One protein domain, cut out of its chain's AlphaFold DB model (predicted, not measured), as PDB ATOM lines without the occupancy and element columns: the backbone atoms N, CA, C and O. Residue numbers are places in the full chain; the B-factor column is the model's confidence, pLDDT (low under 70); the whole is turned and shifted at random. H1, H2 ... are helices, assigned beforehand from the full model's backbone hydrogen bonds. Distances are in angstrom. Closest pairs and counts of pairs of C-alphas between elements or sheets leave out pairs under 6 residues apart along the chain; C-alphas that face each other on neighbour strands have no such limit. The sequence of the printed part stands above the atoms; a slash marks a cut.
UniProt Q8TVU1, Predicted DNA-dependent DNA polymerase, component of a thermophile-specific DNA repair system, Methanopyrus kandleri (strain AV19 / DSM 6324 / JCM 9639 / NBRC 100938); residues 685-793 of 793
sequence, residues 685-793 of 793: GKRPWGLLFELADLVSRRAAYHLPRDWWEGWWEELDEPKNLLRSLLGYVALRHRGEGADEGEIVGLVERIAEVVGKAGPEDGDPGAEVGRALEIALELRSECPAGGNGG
ATOM      1  N   GLY A 685     150.908 183.618 152.243       85.06
ATOM      2  CA  GLY A 685     151.304 182.230 152.510       85.06
ATOM      3  C   GLY A 685     150.740 181.220 151.505       85.06
ATOM      4  O   GLY A 685     150.772 180.017 151.766       85.06
ATOM      5  N   LYS A 686     150.181 181.678 150.375       89.38
ATOM      6  CA  LYS A 686     149.647 180.834 149.297       89.38
ATOM      7  C   LYS A 686     150.367 181.108 147.985       89.38
ATOM      8  O   LYS A 686     150.671 182.252 147.663       89.38
ATOM      9  N   ARG A 687     150.598 180.050 147.202       92.94
ATOM     10  CA  ARG A 687     151.295 180.103 145.909       92.94
ATOM     11  C   ARG A 687     150.265 180.099 144.769       92.94
ATOM     12  O   ARG A 687     149.660 179.051 144.541       92.94
ATOM     13  N   PRO A 688     150.055 181.216 144.040       93.25
ATOM     14  CA  PRO A 688     149.044 181.301 142.979       93.25
ATOM     15  C   PRO A 688     149.207 180.222 141.906       93.25
ATOM     16  O   PRO A 688     148.233 179.597 141.504       93.25
ATOM     17  N   TRP A 689     150.452 179.968 141.488       93.75
ATOM     18  CA  TRP A 689     150.774 178.899 140.547       93.75
ATOM     19  C   TRP A 689     150.306 177.532 141.062       93.75
ATOM     20  O   TRP A 689     149.598 176.845 140.338       93.75
ATOM     21  N   GLY A 690     150.615 177.174 142.315       92.31
ATOM     22  CA  GLY A 690     150.185 175.902 142.913       92.31
ATOM     23  C   GLY A 690     148.664 175.739 142.919       92.31
ATOM     24  O   GLY A 690     148.156 174.741 142.425       92.31
ATOM     25  N   LEU A 691     147.931 176.772 143.348       93.94
ATOM     26  CA  LEU A 691     146.462 176.755 143.354       93.94
ATOM     27  C   LEU A 691     145.857 176.584 141.950       93.94
ATOM     28  O   LEU A 691     144.819 175.946 141.797       93.94
ATOM     29  N   LEU A 692     146.482 177.163 140.920       93.31
ATOM     30  CA  LEU A 692     146.018 177.033 139.536       93.31
ATOM     31  C   LEU A 692     146.287 175.643 138.954       93.31
ATOM     32  O   LEU A 692     145.466 175.162 138.175       93.31
ATOM     33  N   PHE A 693     147.391 174.997 139.336       90.75
ATOM     34  CA  PHE A 693     147.638 173.594 138.996       90.75
ATOM     35  C   PHE A 693     146.652 172.666 139.723       90.75
ATOM     36  O   PHE A 693     146.018 171.854 139.056       90.75
ATOM     37  N   GLU A 694     146.401 172.877 141.024       91.62
ATOM     38  CA  GLU A 694     145.358 172.152 141.778       91.62
ATOM     39  C   GLU A 694     143.977 172.295 141.107       91.62
ATOM     40  O   GLU A 694     143.252 171.319 140.918       91.62
ATOM     41  N   LEU A 695     143.612 173.508 140.672       91.94
ATOM     42  CA  LEU A 695     142.363 173.727 139.939       91.94
ATOM     43  C   LEU A 695     142.355 173.007 138.580       91.94
ATOM     44  O   LEU A 695     141.334 172.438 138.192       91.94
ATOM     45  N   ALA A 696     143.471 173.019 137.848       89.56
ATOM     46  CA  ALA A 696     143.591 172.340 136.558       89.56
ATOM     47  C   ALA A 696     143.441 170.809 136.672       89.56
ATOM     48  O   ALA A 696     142.991 170.169 135.714       89.56
ATOM     49  N   ASP A 697     143.743 170.222 137.832       87.19
ATOM     50  CA  ASP A 697     143.541 168.794 138.092       87.19
ATOM     51  C   ASP A 697     142.060 168.417 138.225       87.19
ATOM     52  O   ASP A 697     141.637 167.359 137.739       87.19
ATOM     53  N   LEU A 698     141.245 169.324 138.767       89.38
ATOM     54  CA  LEU A 698     139.801 169.136 138.949       89.38
ATOM     55  C   LEU A 698     138.967 169.491 137.711       89.38
ATOM     56  O   LEU A 698     137.766 169.211 137.660       89.38
ATOM     57  N   VAL A 699     139.575 170.111 136.700       87.69
ATOM     58  CA  VAL A 699     138.881 170.613 135.510       87.69
ATOM     59  C   VAL A 699     139.289 169.815 134.268       87.69
ATOM     60  O   VAL A 699     140.443 169.450 134.060       87.69
ATOM     61  N   SER A 700     138.319 169.521 133.402       84.75
ATOM     62  CA  SER A 700     138.563 168.850 132.128       84.75
ATOM     63  C   SER A 700     139.366 169.733 131.170       84.75
ATOM     64  O   SER A 700     139.162 170.944 131.066       84.75
ATOM     65  N   ARG A 701     140.200 169.092 130.347       76.00
ATOM     66  CA  ARG A 701     141.036 169.740 129.316       76.00
ATOM     67  C   ARG A 701     140.260 170.643 128.347       76.00
ATOM     68  O   ARG A 701     140.840 171.541 127.749       76.00
ATOM     69  N   ARG A 702     138.944 170.430 128.193       78.00
ATOM     70  CA  ARG A 702     138.087 171.273 127.344       78.00
ATOM     71  C   ARG A 702     138.073 172.730 127.807       78.00
ATOM     72  O   ARG A 702     137.912 173.602 126.960       78.00
ATOM     73  N   ALA A 703     138.297 172.992 129.096       81.62
ATOM     74  CA  ALA A 703     138.335 174.343 129.647       81.62
ATOM     75  C   ALA A 703     139.339 175.257 128.939       81.62
ATOM     76  O   ALA A 703     139.023 176.422 128.723       81.62
ATOM     77  N   ALA A 704     140.490 174.738 128.490       76.50
ATOM     78  CA  ALA A 704     141.506 175.544 127.808       76.50
ATOM     79  C   ALA A 704     140.970 176.207 126.523       76.50
ATOM     80  O   ALA A 704     141.342 177.329 126.199       76.50
ATOM     81  N   TYR A 705     140.032 175.559 125.821       71.69
ATOM     82  CA  TYR A 705     139.392 176.108 124.617       71.69
ATOM     83  C   TYR A 705     138.274 177.115 124.921       71.69
ATOM     84  O   TYR A 705     137.772 177.778 124.014       71.69
ATOM     85  N   HIS A 706     137.870 177.220 126.186       72.94
ATOM     86  CA  HIS A 706     136.801 178.090 126.668       72.94
ATOM     87  C   HIS A 706     137.325 179.193 127.595       72.94
ATOM     88  O   HIS A 706     136.558 179.767 128.365       72.94
ATOM     89  N   LEU A 707     138.613 179.528 127.468       72.69
ATOM     90  CA  LEU A 707     139.248 180.706 128.052       72.69
ATOM     91  C   LEU A 707     139.524 181.756 126.949       72.69
ATOM     92  O   LEU A 707     140.672 181.892 126.526       72.69
ATOM     93  N   PRO A 708     138.521 182.497 126.422       67.50
ATOM     94  CA  PRO A 708     138.795 183.581 125.479       67.50
ATOM     95  C   PRO A 708     139.700 184.623 126.131       67.50
ATOM     96  O   PRO A 708     139.411 185.063 127.241       67.50
ATOM     97  N   ARG A 709     140.770 185.048 125.448       65.38
ATOM     98  CA  ARG A 709     141.683 186.082 125.978       65.38
ATOM     99  C   ARG A 709     140.940 187.359 126.365       65.38
ATOM    100  O   ARG A 709     141.183 187.890 127.440       65.38
ATOM    101  N   ASP A 710     139.964 187.752 125.553       68.94
ATOM    102  CA  ASP A 710     139.141 188.947 125.757       68.94
ATOM    103  C   ASP A 710     138.331 188.922 127.068       68.94
ATOM    104  O   ASP A 710     137.877 189.964 127.525       68.94
ATOM    105  N   TRP A 711     138.128 187.752 127.691       72.75
ATOM    106  CA  TRP A 711     137.451 187.664 128.993       72.75
ATOM    107  C   TRP A 711     138.336 188.096 130.150       72.75
ATOM    108  O   TRP A 711     137.819 188.394 131.222       72.75
ATOM    109  N   TRP A 712     139.653 188.086 129.966       76.12
ATOM    110  CA  TRP A 712     140.616 188.258 131.046       76.12
ATOM    111  C   TRP A 712     141.355 189.591 130.983       76.12
ATOM    112  O   TRP A 712     142.061 189.903 131.928       76.12
ATOM    113  N   GLU A 713     141.212 190.357 129.901       81.12
ATOM    114  CA  GLU A 713     142.010 191.558 129.651       81.12
ATOM    115  C   GLU A 713     141.186 192.843 129.801       81.12
ATOM    116  O   GLU A 713     140.053 192.937 129.329       81.12
ATOM    117  N   GLY A 714     141.798 193.864 130.408       76.56
ATOM    118  CA  GLY A 714     141.362 195.259 130.283       76.56
ATOM    119  C   GLY A 714     140.288 195.724 131.266       76.56
ATOM    120  O   GLY A 714     139.886 196.874 131.194       76.56
ATOM    121  N   TRP A 715     139.851 194.875 132.197       82.75
ATOM    122  CA  TRP A 715     138.850 195.232 133.216       82.75
ATOM    123  C   TRP A 715     139.419 195.331 134.634       82.75
ATOM    124  O   TRP A 715     138.718 195.778 135.539       82.75
ATOM    125  N   TRP A 716     140.666 194.906 134.866       82.44
ATOM    126  CA  TRP A 716     141.214 194.807 136.224       82.44
ATOM    127  C   TRP A 716     141.303 196.159 136.938       82.44
ATOM    128  O   TRP A 716     140.930 196.264 138.103       82.44
ATOM    129  N   GLU A 717     141.761 197.193 136.230       79.12
ATOM    130  CA  GLU A 717     141.896 198.556 136.764       79.12
ATOM    131  C   GLU A 717     140.568 199.335 136.766       79.12
ATOM    132  O   GLU A 717     140.452 200.350 137.449       79.12
ATOM    133  N   GLU A 718     139.563 198.875 136.012       80.31
ATOM    134  CA  GLU A 718     138.284 199.577 135.835       80.31
ATOM    135  C   GLU A 718     137.252 199.248 136.927       80.31
ATOM    136  O   GLU A 718     136.207 199.895 137.008       80.31
ATOM    137  N   LEU A 719     137.515 198.236 137.758       80.06
ATOM    138  CA  LEU A 719     136.580 197.737 138.763       80.06
ATOM    139  C   LEU A 719     137.024 198.090 140.182       80.06
ATOM    140  O   LEU A 719     138.183 197.912 140.542       80.06
ATOM    141  N   ASP A 720     136.062 198.465 141.027       79.75
ATOM    142  CA  ASP A 720     136.294 198.669 142.465       79.75
ATOM    143  C   ASP A 720     136.604 197.342 143.193       79.75
ATOM    144  O   ASP A 720     137.386 197.304 144.144       79.75
ATOM    145  N   GLU A 721     136.004 196.231 142.743       82.75
ATOM    146  CA  GLU A 721     136.203 194.888 143.312       82.75
ATOM    147  C   GLU A 721     136.504 193.826 142.228       82.75
ATOM    148  O   GLU A 721     135.694 192.917 141.995       82.75
ATOM    149  N   PRO A 722     137.683 193.876 141.573       83.56
ATOM    150  CA  PRO A 722     138.033 192.983 140.458       83.56
ATOM    151  C   PRO A 722     138.065 191.502 140.866       83.56
ATOM    152  O   PRO A 722     137.759 190.616 140.066       83.56
ATOM    153  N   LYS A 723     138.335 191.219 142.148       86.75
ATOM    154  CA  LYS A 723     138.305 189.867 142.729       86.75
ATOM    155  C   LYS A 723     136.958 189.154 142.552       86.75
ATOM    156  O   LYS A 723     136.933 187.944 142.346       86.75
ATOM    157  N   ASN A 724     135.839 189.884 142.597       89.25
ATOM    158  CA  ASN A 724     134.511 189.279 142.495       89.25
ATOM    159  C   ASN A 724     134.240 188.801 141.070       89.25
ATOM    160  O   ASN A 724     133.719 187.701 140.884       89.25
ATOM    161  N   LEU A 725     134.635 189.601 140.073       87.69
ATOM    162  CA  LEU A 725     134.532 189.212 138.672       87.69
ATOM    163  C   LEU A 725     135.473 188.045 138.363       87.69
ATOM    164  O   LEU A 725     135.033 187.066 137.763       87.69
ATOM    165  N   LEU A 726     136.722 188.098 138.844       88.81
ATOM    166  CA  LEU A 726     137.678 186.994 138.725       88.81
ATOM    167  C   LEU A 726     137.085 185.684 139.262       88.81
ATOM    168  O   LEU A 726     137.085 184.670 138.563       88.81
ATOM    169  N   ARG A 727     136.524 185.723 140.476       91.62
ATOM    170  CA  ARG A 727     135.847 184.583 141.100       91.62
ATOM    171  C   ARG A 727     134.709 184.052 140.232       91.62
ATOM    172  O   ARG A 727     134.612 182.846 140.023       91.62
ATOM    173  N   SER A 728     133.848 184.931 139.724       90.25
ATOM    174  CA  SER A 728     132.717 184.536 138.881       90.25
ATOM    175  C   SER A 728     133.160 183.911 137.556       90.25
ATOM    176  O   SER A 728     132.605 182.884 137.166       90.25
ATOM    177  N   LEU A 729     134.166 184.481 136.886       88.06
ATOM    178  CA  LEU A 729     134.696 183.961 135.623       88.06
ATOM    179  C   LEU A 729     135.380 182.604 135.813       88.06
ATOM    180  O   LEU A 729     135.056 181.647 135.107       88.06
ATOM    181  N   LEU A 730     136.278 182.494 136.799       89.06
ATOM    182  CA  LEU A 730     136.948 181.234 137.132       89.06
ATOM    183  C   LEU A 730     135.947 180.163 137.557       89.06
ATOM    184  O   LEU A 730     136.006 179.044 137.054       89.06
ATOM    185  N   GLY A 731     135.001 180.514 138.431       90.94
ATOM    186  CA  GLY A 731     133.953 179.609 138.891       90.94
ATOM    187  C   GLY A 731     133.093 179.104 137.739       90.94
ATOM    188  O   GLY A 731     132.862 177.903 137.626       90.94
ATOM    189  N   TYR A 732     132.686 179.993 136.828       89.94
ATOM    190  CA  TYR A 732     131.931 179.608 135.638       89.94
ATOM    191  C   TYR A 732     132.703 178.610 134.764       89.94
ATOM    192  O   TYR A 732     132.154 177.569 134.403       89.94
ATOM    193  N   VAL A 733     133.972 178.893 134.442       88.12
ATOM    194  CA  VAL A 733     134.785 178.008 133.592       88.12
ATOM    195  C   VAL A 733     135.038 176.666 134.280       88.12
ATOM    196  O   VAL A 733     134.813 175.619 133.668       88.12
ATOM    197  N   ALA A 734     135.460 176.683 135.546       89.88
ATOM    198  CA  ALA A 734     135.816 175.481 136.291       89.88
ATOM    199  C   ALA A 734     134.611 174.558 136.514       89.88
ATOM    200  O   ALA A 734     134.710 173.360 136.262       89.88
ATOM    201  N   LEU A 735     133.452 175.103 136.903       91.19
ATOM    202  CA  LEU A 735     132.239 174.311 137.125       91.19
ATOM    203  C   LEU A 735     131.646 173.783 135.817       91.19
ATOM    204  O   LEU A 735     131.233 172.625 135.748       91.19
ATOM    205  N   ARG A 736     131.647 174.592 134.748       89.12
ATOM    206  CA  ARG A 736     131.161 174.169 133.424       89.12
ATOM    207  C   ARG A 736     131.980 173.019 132.845       89.12
ATOM    208  O   ARG A 736     131.441 172.179 132.127       89.12
ATOM    209  N   HIS A 737     133.280 173.013 133.118       89.56
ATOM    210  CA  HIS A 737     134.220 172.028 132.599       89.56
ATOM    211  C   HIS A 737     134.721 171.060 133.662       89.56
ATOM    212  O   HIS A 737     135.736 170.408 133.421       89.56
ATOM    213  N   ARG A 738     134.022 170.938 134.790       90.19
ATOM    214  CA  ARG A 738     134.349 170.044 135.901       90.19
ATOM    215  C   ARG A 738     134.702 168.637 135.409       90.19
ATOM    216  O   ARG A 738     134.007 168.070 134.564       90.19
ATOM    217  N   GLY A 739     135.816 168.108 135.912       85.88
ATOM    218  CA  GLY A 739     136.265 166.749 135.636       85.88
ATOM    219  C   GLY A 739     135.305 165.707 136.207       85.88
ATOM    220  O   GLY A 739     134.586 165.958 137.175       85.88
ATOM    221  N   GLU A 740     135.285 164.524 135.602       80.94
ATOM    222  CA  GLU A 740     134.481 163.409 136.098       80.94
ATOM    223  C   GLU A 740     134.963 163.002 137.500       80.94
ATOM    224  O   GLU A 740     136.151 162.778 137.711       80.94
ATOM    225  N   GLY A 741     134.052 162.977 138.477       81.69
ATOM    226  CA  GLY A 741     134.367 162.651 139.875       81.69
ATOM    227  C   GLY A 741     134.946 163.788 140.731       81.69
ATOM    228  O   GLY A 741     135.003 163.622 141.945       81.69
ATOM    229  N   ALA A 742     135.313 164.943 140.159       86.88
ATOM    230  CA  ALA A 742     135.792 166.094 140.941       86.88
ATOM    231  C   ALA A 742     134.682 166.641 141.853       86.88
ATOM    232  O   ALA A 742     133.528 166.650 141.428       86.88
ATOM    233  N   ASP A 743     134.978 167.111 143.068       92.31
ATOM    234  CA  ASP A 743     133.968 167.685 143.972       92.31
ATOM    235  C   ASP A 743     133.670 169.162 143.654       92.31
ATOM    236  O   ASP A 743     134.555 169.951 143.324       92.31
ATOM    237  N   GLU A 744     132.399 169.554 143.743       92.75
ATOM    238  CA  GLU A 744     131.985 170.934 143.458       92.75
ATOM    239  C   GLU A 744     132.432 171.912 144.548       92.75
ATOM    240  O   GLU A 744     132.892 173.012 144.238       92.75
ATOM    241  N   GLY A 745     132.319 171.510 145.816       92.75
ATOM    242  CA  GLY A 745     132.727 172.331 146.951       92.75
ATOM    243  C   GLY A 745     134.233 172.576 146.957       92.75
ATOM    244  O   GLY A 745     134.674 173.689 147.243       92.75
ATOM    245  N   GLU A 746     135.016 171.570 146.573       93.31
ATOM    246  CA  GLU A 746     136.462 171.681 146.391       93.31
ATOM    247  C   GLU A 746     136.835 172.709 145.313       93.31
ATOM    248  O   GLU A 746     137.635 173.611 145.579       93.31
ATOM    249  N   ILE A 747     136.201 172.642 144.134       92.88
ATOM    250  CA  ILE A 747     136.410 173.611 143.045       92.88
ATOM    251  C   ILE A 747     136.045 175.027 143.498       92.88
ATOM    252  O   ILE A 747     136.836 175.953 143.316       92.88
ATOM    253  N   VAL A 748     134.870 175.212 144.106       95.19
ATOM    254  CA  VAL A 748     134.427 176.529 144.594       95.19
ATOM    255  C   VAL A 748     135.396 177.065 145.648       95.19
ATOM    256  O   VAL A 748     135.783 178.233 145.592       95.19
ATOM    257  N   GLY A 749     135.852 176.209 146.564       94.62
ATOM    258  CA  GLY A 749     136.842 176.564 147.574       94.62
ATOM    259  C   GLY A 749     138.191 176.971 146.977       94.62
ATOM    260  O   GLY A 749     138.810 177.912 147.470       94.62
ATOM    261  N   LEU A 750     138.659 176.295 145.922       94.06
ATOM    262  CA  LEU A 750     139.877 176.670 145.194       94.06
ATOM    263  C   LEU A 750     139.725 178.009 144.479       94.06
ATOM    264  O   LEU A 750     140.603 178.862 144.586       94.06
ATOM    265  N   VAL A 751     138.604 178.208 143.786       94.44
ATOM    266  CA  VAL A 751     138.308 179.450 143.066       94.44
ATOM    267  C   VAL A 751     138.262 180.645 144.020       94.44
ATOM    268  O   VAL A 751     138.839 181.684 143.701       94.44
ATOM    269  N   GLU A 752     137.644 180.501 145.198       94.00
ATOM    270  CA  GLU A 752     137.639 181.557 146.221       94.00
ATOM    271  C   GLU A 752     139.067 181.874 146.683       94.00
ATOM    272  O   GLU A 752     139.479 183.031 146.639       94.00
ATOM    273  N   ARG A 753     139.871 180.853 147.015       93.62
ATOM    274  CA  ARG A 753     141.274 181.051 147.419       93.62
ATOM    275  C   ARG A 753     142.094 181.756 146.340       93.62
ATOM    276  O   ARG A 753     142.867 182.653 146.654       93.62
ATOM    277  N   ILE A 754     141.939 181.369 145.073       93.19
ATOM    278  CA  ILE A 754     142.640 182.016 143.954       93.19
ATOM    279  C   ILE A 754     142.221 183.486 143.854       93.19
ATOM    280  O   ILE A 754     143.082 184.361 143.766       93.19
ATOM    281  N   ALA A 755     140.918 183.769 143.901       91.44
ATOM    282  CA  ALA A 755     140.403 185.129 143.809       91.44
ATOM    283  C   ALA A 755     140.851 186.013 144.985       91.44
ATOM    284  O   ALA A 755     141.183 187.177 144.771       91.44
ATOM    285  N   GLU A 756     140.918 185.474 146.204       90.31
ATOM    286  CA  GLU A 756     141.430 186.183 147.383       90.31
ATOM    287  C   GLU A 756     142.920 186.522 147.253       90.31
ATOM    288  O   GLU A 756     143.319 187.667 147.475       90.31
ATOM    289  N   VAL A 757     143.735 185.537 146.864       89.31
ATOM    290  CA  VAL A 757     145.194 185.670 146.746       89.31
ATOM    291  C   VAL A 757     145.563 186.655 145.635       89.31
ATOM    292  O   VAL A 757     146.430 187.509 145.817       89.31
ATOM    293  N   VAL A 758     144.890 186.569 144.485       86.62
ATOM    294  CA  VAL A 758     145.150 187.440 143.328       86.62
ATOM    295  C   VAL A 758     144.503 188.814 143.514       86.62
ATOM    296  O   VAL A 758     145.075 189.823 143.115       86.62
ATOM    297  N   GLY A 759     143.346 188.887 144.174       82.50
ATOM    298  CA  GLY A 759     142.603 190.126 144.415       82.50
ATOM    299  C   GLY A 759     143.312 191.150 145.304       82.50
ATOM    300  O   GLY A 759     142.867 192.289 145.384       82.50
ATOM    301  N   LYS A 760     144.410 190.767 145.964       76.75
ATOM    302  CA  LYS A 760     145.289 191.665 146.732       76.75
ATOM    303  C   LYS A 760     146.435 192.254 145.910       76.75
ATOM    304  O   LYS A 760     147.313 192.916 146.467       76.75
ATOM    305  N   ALA A 761     146.468 191.980 144.612       73.94
ATOM    306  CA  ALA A 761     147.395 192.624 143.703       73.94
ATOM    307  C   ALA A 761     147.166 194.145 143.688       73.94
ATOM    308  O   ALA A 761     146.028 194.611 143.609       73.94
ATOM    309  N   GLY A 762     148.254 194.902 143.812       65.06
ATOM    310  CA  GLY A 762     148.241 196.359 143.752       65.06
ATOM    311  C   GLY A 762     148.288 196.864 142.306       65.06
ATOM    312  O   GLY A 762     148.522 196.080 141.386       65.06
ATOM    313  N   PRO A 763     148.116 198.175 142.075       61.25
ATOM    314  CA  PRO A 763     148.219 198.777 140.740       61.25
ATOM    315  C   PRO A 763     149.559 198.490 140.036       61.25
ATOM    316  O   PRO A 763     149.643 198.436 138.815       61.25
ATOM    317  N   GLU A 764     150.629 198.266 140.801       68.19
ATOM    318  CA  GLU A 764     151.954 197.899 140.296       68.19
ATOM    319  C   GLU A 764     152.050 196.477 139.709       68.19
ATOM    320  O   GLU A 764     153.086 196.121 139.143       68.19
ATOM    321  N   ASP A 765     151.011 195.653 139.866       72.12
ATOM    322  CA  ASP A 765     150.930 194.283 139.349       72.12
ATOM    323  C   ASP A 765     150.389 194.194 137.906       72.12
ATOM    324  O   ASP A 765     150.411 193.110 137.318       72.12
ATOM    325  N   GLY A 766     149.944 195.309 137.313       79.44
ATOM    326  CA  GLY A 766     149.362 195.349 135.968       79.44
ATOM    327  C   GLY A 766     147.958 194.740 135.923       79.44
ATOM    328  O   GLY A 766     147.091 195.140 136.692       79.44
ATOM    329  N   ASP A 767     147.744 193.746 135.050       84.88
ATOM    330  CA  ASP A 767     146.473 193.007 134.926       84.88
ATOM    331  C   ASP A 767     146.612 191.543 135.422       84.88
ATOM    332  O   ASP A 767     146.844 190.618 134.630       84.88
ATOM    333  N   PRO A 768     146.513 191.306 136.745       84.81
ATOM    334  CA  PRO A 768     146.525 189.977 137.349       84.81
ATOM    335  C   PRO A 768     145.436 189.035 136.833       84.81
ATOM    336  O   PRO A 768     145.664 187.827 136.785       84.81
ATOM    337  N   GLY A 769     144.269 189.554 136.438       83.94
ATOM    338  CA  GLY A 769     143.181 188.748 135.879       83.94
ATOM    339  C   GLY A 769     143.605 188.093 134.570       83.94
ATOM    340  O   GLY A 769     143.458 186.877 134.399       83.94
ATOM    341  N   ALA A 770     144.244 188.876 133.700       87.19
ATOM    342  CA  ALA A 770     144.831 188.398 132.457       87.19
ATOM    343  C   ALA A 770     145.922 187.346 132.698       87.19
ATOM    344  O   ALA A 770     145.983 186.330 131.997       87.19
ATOM    345  N   GLU A 771     146.780 187.560 133.700       90.62
ATOM    346  CA  GLU A 771     147.833 186.604 134.052       90.62
ATOM    347  C   GLU A 771     147.270 185.292 134.618       90.62
ATOM    348  O   GLU A 771     147.768 184.224 134.264       90.62
ATOM    349  N   VAL A 772     146.193 185.332 135.410       90.75
ATOM    350  CA  VAL A 772     145.508 184.125 135.901       90.75
ATOM    351  C   VAL A 772     144.901 183.316 134.760       90.75
ATOM    352  O   VAL A 772     145.102 182.103 134.708       90.75
ATOM    353  N   GLY A 773     144.207 183.967 133.822       88.81
ATOM    354  CA  GLY A 773     143.647 183.288 132.650       88.81
ATOM    355  C   GLY A 773     144.730 182.578 131.829       88.81
ATOM    356  O   GLY A 773     144.597 181.396 131.501       88.81
ATOM    357  N   ARG A 774     145.852 183.266 131.567       90.31
ATOM    358  CA  ARG A 774     147.015 182.688 130.867       90.31
ATOM    359  C   ARG A 774     147.674 181.555 131.653       90.31
ATOM    360  O   ARG A 774     148.081 180.560 131.057       90.31
ATOM    361  N   ALA A 775     147.796 181.690 132.970       92.19
ATOM    362  CA  ALA A 775     148.403 180.678 133.828       92.19
ATOM    363  C   ALA A 775     147.546 179.406 133.917       92.19
ATOM    364  O   ALA A 775     148.090 178.309 133.808       92.19
ATOM    365  N   LEU A 776     146.218 179.540 134.024       90.94
ATOM    366  CA  LEU A 776     145.292 178.406 133.974       90.94
ATOM    367  C   LEU A 776     145.360 177.688 132.621       90.94
ATOM    368  O   LEU A 776     145.383 176.461 132.571       90.94
ATOM    369  N   GLU A 777     145.441 178.440 131.520       88.81
ATOM    370  CA  GLU A 777     145.619 177.864 130.184       88.81
ATOM    371  C   GLU A 777     146.928 177.063 130.082       88.81
ATOM    372  O   GLU A 777     146.923 175.941 129.578       88.81
ATOM    373  N   ILE A 778     148.038 177.594 130.613       90.94
ATOM    374  CA  ILE A 778     149.318 176.874 130.687       90.94
ATOM    375  C   ILE A 778     149.180 175.594 131.525       90.94
ATOM    376  O   ILE A 778     149.619 174.539 131.072       90.94
ATOM    377  N   ALA A 779     148.565 175.662 132.709       90.19
ATOM    378  CA  ALA A 779     148.394 174.506 133.592       90.19
ATOM    379  C   ALA A 779     147.570 173.388 132.924       90.19
ATOM    380  O   ALA A 779     147.988 172.230 132.895       90.19
ATOM    381  N   LEU A 780     146.444 173.746 132.296       87.06
ATOM    382  CA  LEU A 780     145.588 172.809 131.562       87.06
ATOM    383  C   LEU A 780     146.302 172.180 130.354       87.06
ATOM    384  O   LEU A 780     146.103 170.999 130.064       87.06
ATOM    385  N   GLU A 781     147.128 172.949 129.639       84.12
ATOM    386  CA  GLU A 781     147.897 172.432 128.506       84.12
ATOM    387  C   GLU A 781     149.052 171.530 128.939       84.12
ATOM    388  O   GLU A 781     149.258 170.490 128.319       84.12
ATOM    389  N   LEU A 782     149.774 171.853 130.012       81.12
ATOM    390  CA  LEU A 782     150.830 170.979 130.532       81.12
ATOM    391  C   LEU A 782     150.275 169.615 130.965       81.12
ATOM    392  O   LEU A 782     150.887 168.593 130.670       81.12
ATOM    393  N   ARG A 783     149.064 169.579 131.532       72.56
ATOM    394  CA  ARG A 783     148.330 168.332 131.816       72.56
ATOM    395  C   ARG A 783     147.904 167.570 130.555       72.56
ATOM    396  O   ARG A 783     147.647 166.374 130.589       72.56
ATOM    397  N   SER A 784     147.787 168.235 129.406       62.03
ATOM    398  CA  SER A 784     147.547 167.522 128.145       62.03
ATOM    399  C   SER A 784     148.796 166.799 127.631       62.03
ATOM    400  O   SER A 784     148.658 165.799 126.934       62.03
ATOM    401  N   GLU A 785     149.983 167.283 128.010       59.53
ATOM    402  CA  GLU A 785     151.295 166.743 127.624       59.53
ATOM    403  C   GLU A 785     151.874 165.759 128.668       59.53
ATOM    404  O   GLU A 785     152.877 165.102 128.391       59.53
ATOM    405  N   CYS A 786     151.245 165.668 129.845       46.97
ATOM    406  CA  CYS A 786     151.385 164.620 130.861       46.97
ATOM    407  C   CYS A 786     149.964 164.142 131.194       46.97
ATOM    408  O   CYS A 786     149.341 164.751 132.070       46.97
ATOM    409  N   PRO A 787     149.379 163.171 130.460       41.25
ATOM    410  CA  PRO A 787     148.014 162.754 130.752       41.25
ATOM    411  C   PRO A 787     147.944 162.367 132.233       41.25
ATOM    412  O   PRO A 787     148.849 161.746 132.750       41.25
ATOM    413  N   ALA A 788     146.957 162.845 132.977       33.12
ATOM    414  CA  ALA A 788     146.784 162.460 134.371       33.12
ATOM    415  C   ALA A 788     145.600 161.504 134.428       33.12
ATOM    416  O   ALA A 788     144.487 161.875 134.046       33.12
ATOM    417  N   GLY A 789     145.833 160.295 134.921       30.75
ATOM    418  CA  GLY A 789     144.800 159.346 135.295       30.75
ATOM    419  C   GLY A 789     145.214 158.649 136.583       30.75
ATOM    420  O   GLY A 789     146.095 157.807 136.553       30.75
ATOM    421  N   GLY A 790     144.565 159.011 137.694       28.69
ATOM    422  CA  GLY A 790     144.599 158.251 138.947       28.69
ATOM    423  C   GLY A 790     145.539 158.777 140.036       28.69
ATOM    424  O   GLY A 790     146.651 158.303 140.169       28.69
ATOM    425  N   ASN A 791     145.014 159.686 140.867       25.94
ATOM    426  CA  ASN A 791     145.405 159.989 142.254       25.94
ATOM    427  C   ASN A 791     146.880 160.312 142.593       25.94
ATOM    428  O   ASN A 791     147.685 159.418 142.810       25.94
ATOM    429  N   GLY A 792     147.114 161.598 142.890       28.48
ATOM    430  CA  GLY A 792     147.969 162.068 143.991       28.48
ATOM    431  C   GLY A 792     149.485 161.960 143.806       28.48
ATOM    432  O   GLY A 792     150.063 160.892 143.991       28.48
ATOM    433  N   GLY A 793     150.135 163.105 143.581       24.45
ATOM    434  CA  GLY A 793     151.591 163.256 143.628       24.45
ATOM    435  C   GLY A 793     152.031 164.615 143.140       24.45
ATOM    436  O   GLY A 793     152.199 164.726 141.908       24.45
TER     437      GLY A 793
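AT A GLANCE: This is residues 685 to 793 of the 793 residues of the protein "Predicted DNA-dependent DNA polymerase, component of a thermophile-specific DNA repair system" of Methanopyrus kandleri (strain AV19 / DSM 6324 / JCM 9639 / NBRC 100938) (UniProt Q8TVU1). Four helices, H1, H3, H4 and H5, run roughly along the length of an elongated helical body: H3 and H4 form a hairpin, H1 packs beside H4 and crosses H5, and the short H2 bridges H5 and H3, so that the contacts go round in a ring. The 109 printed residues have five named helices, H1 to H5 in chain order, and no named strand: the class is all helix. The whole is compact, with a radius of gyration of the C-alphas of 13.4 A and spans of 41 by 27 by 21 A.

IN THESE COORDINATES: Find C-alpha 688 at (149.044, 181.301, 142.979); from there H1 runs to residue 698, 15.8 A. H2 is residues 701 to 706. H3, residues 722 to 736, is 21.2 A long, and H4, residues 744 to 758, 21.1 A. H5, residues 768 to 785, runs 25.6 A and ends at C-alpha 785, (151.295, 166.743, 127.624).

HOW THE PARTS SIT: Look first at H1, which touches H4 at a shallow tilt of 18 degrees, opposite ways; their closest C-alphas, of Leu 695 and Leu 750, are 6.5 A apart. H1 touches H5 at a steep tilt of 49 degrees, with the C-alphas of Ala 696 and Leu 780 closest at 5.4 A. H2 touches H5 at its residues 776 to 784 alone, closest at the C-alphas of Ala 704 and Glu 777, 5.3 A. H2 and H3 only just touch, with 3 pairs of C-alphas within 8 A, the closest those of Ala 703 and Val 733 at 6.4 A, and on H3 with residues 733 to 734 alone. The hairpin of H3 and H4 is closest at the C-alphas of Lys 723 and Ala 755, 5.3 A. H2 and H4 are apart. In H3, H4 and H5 every O i to N i+4 pair is within hydrogen-bond range; in H1 6 of 7 are, and in H2 0 of 2, beside 3 of 3 O i to N i+3 pairs.

THE WHOLE: The C-alphas farthest apart, of Glu 718 and Gly 790, are 41.9 A apart. The printed part has no cut, and the link from H2 to H3, residues 707 to 721, is long. Look for pLDDT under 70 at residues 708 to 710, 762 to 764 and 784 to 793, the last being the chain's last residue.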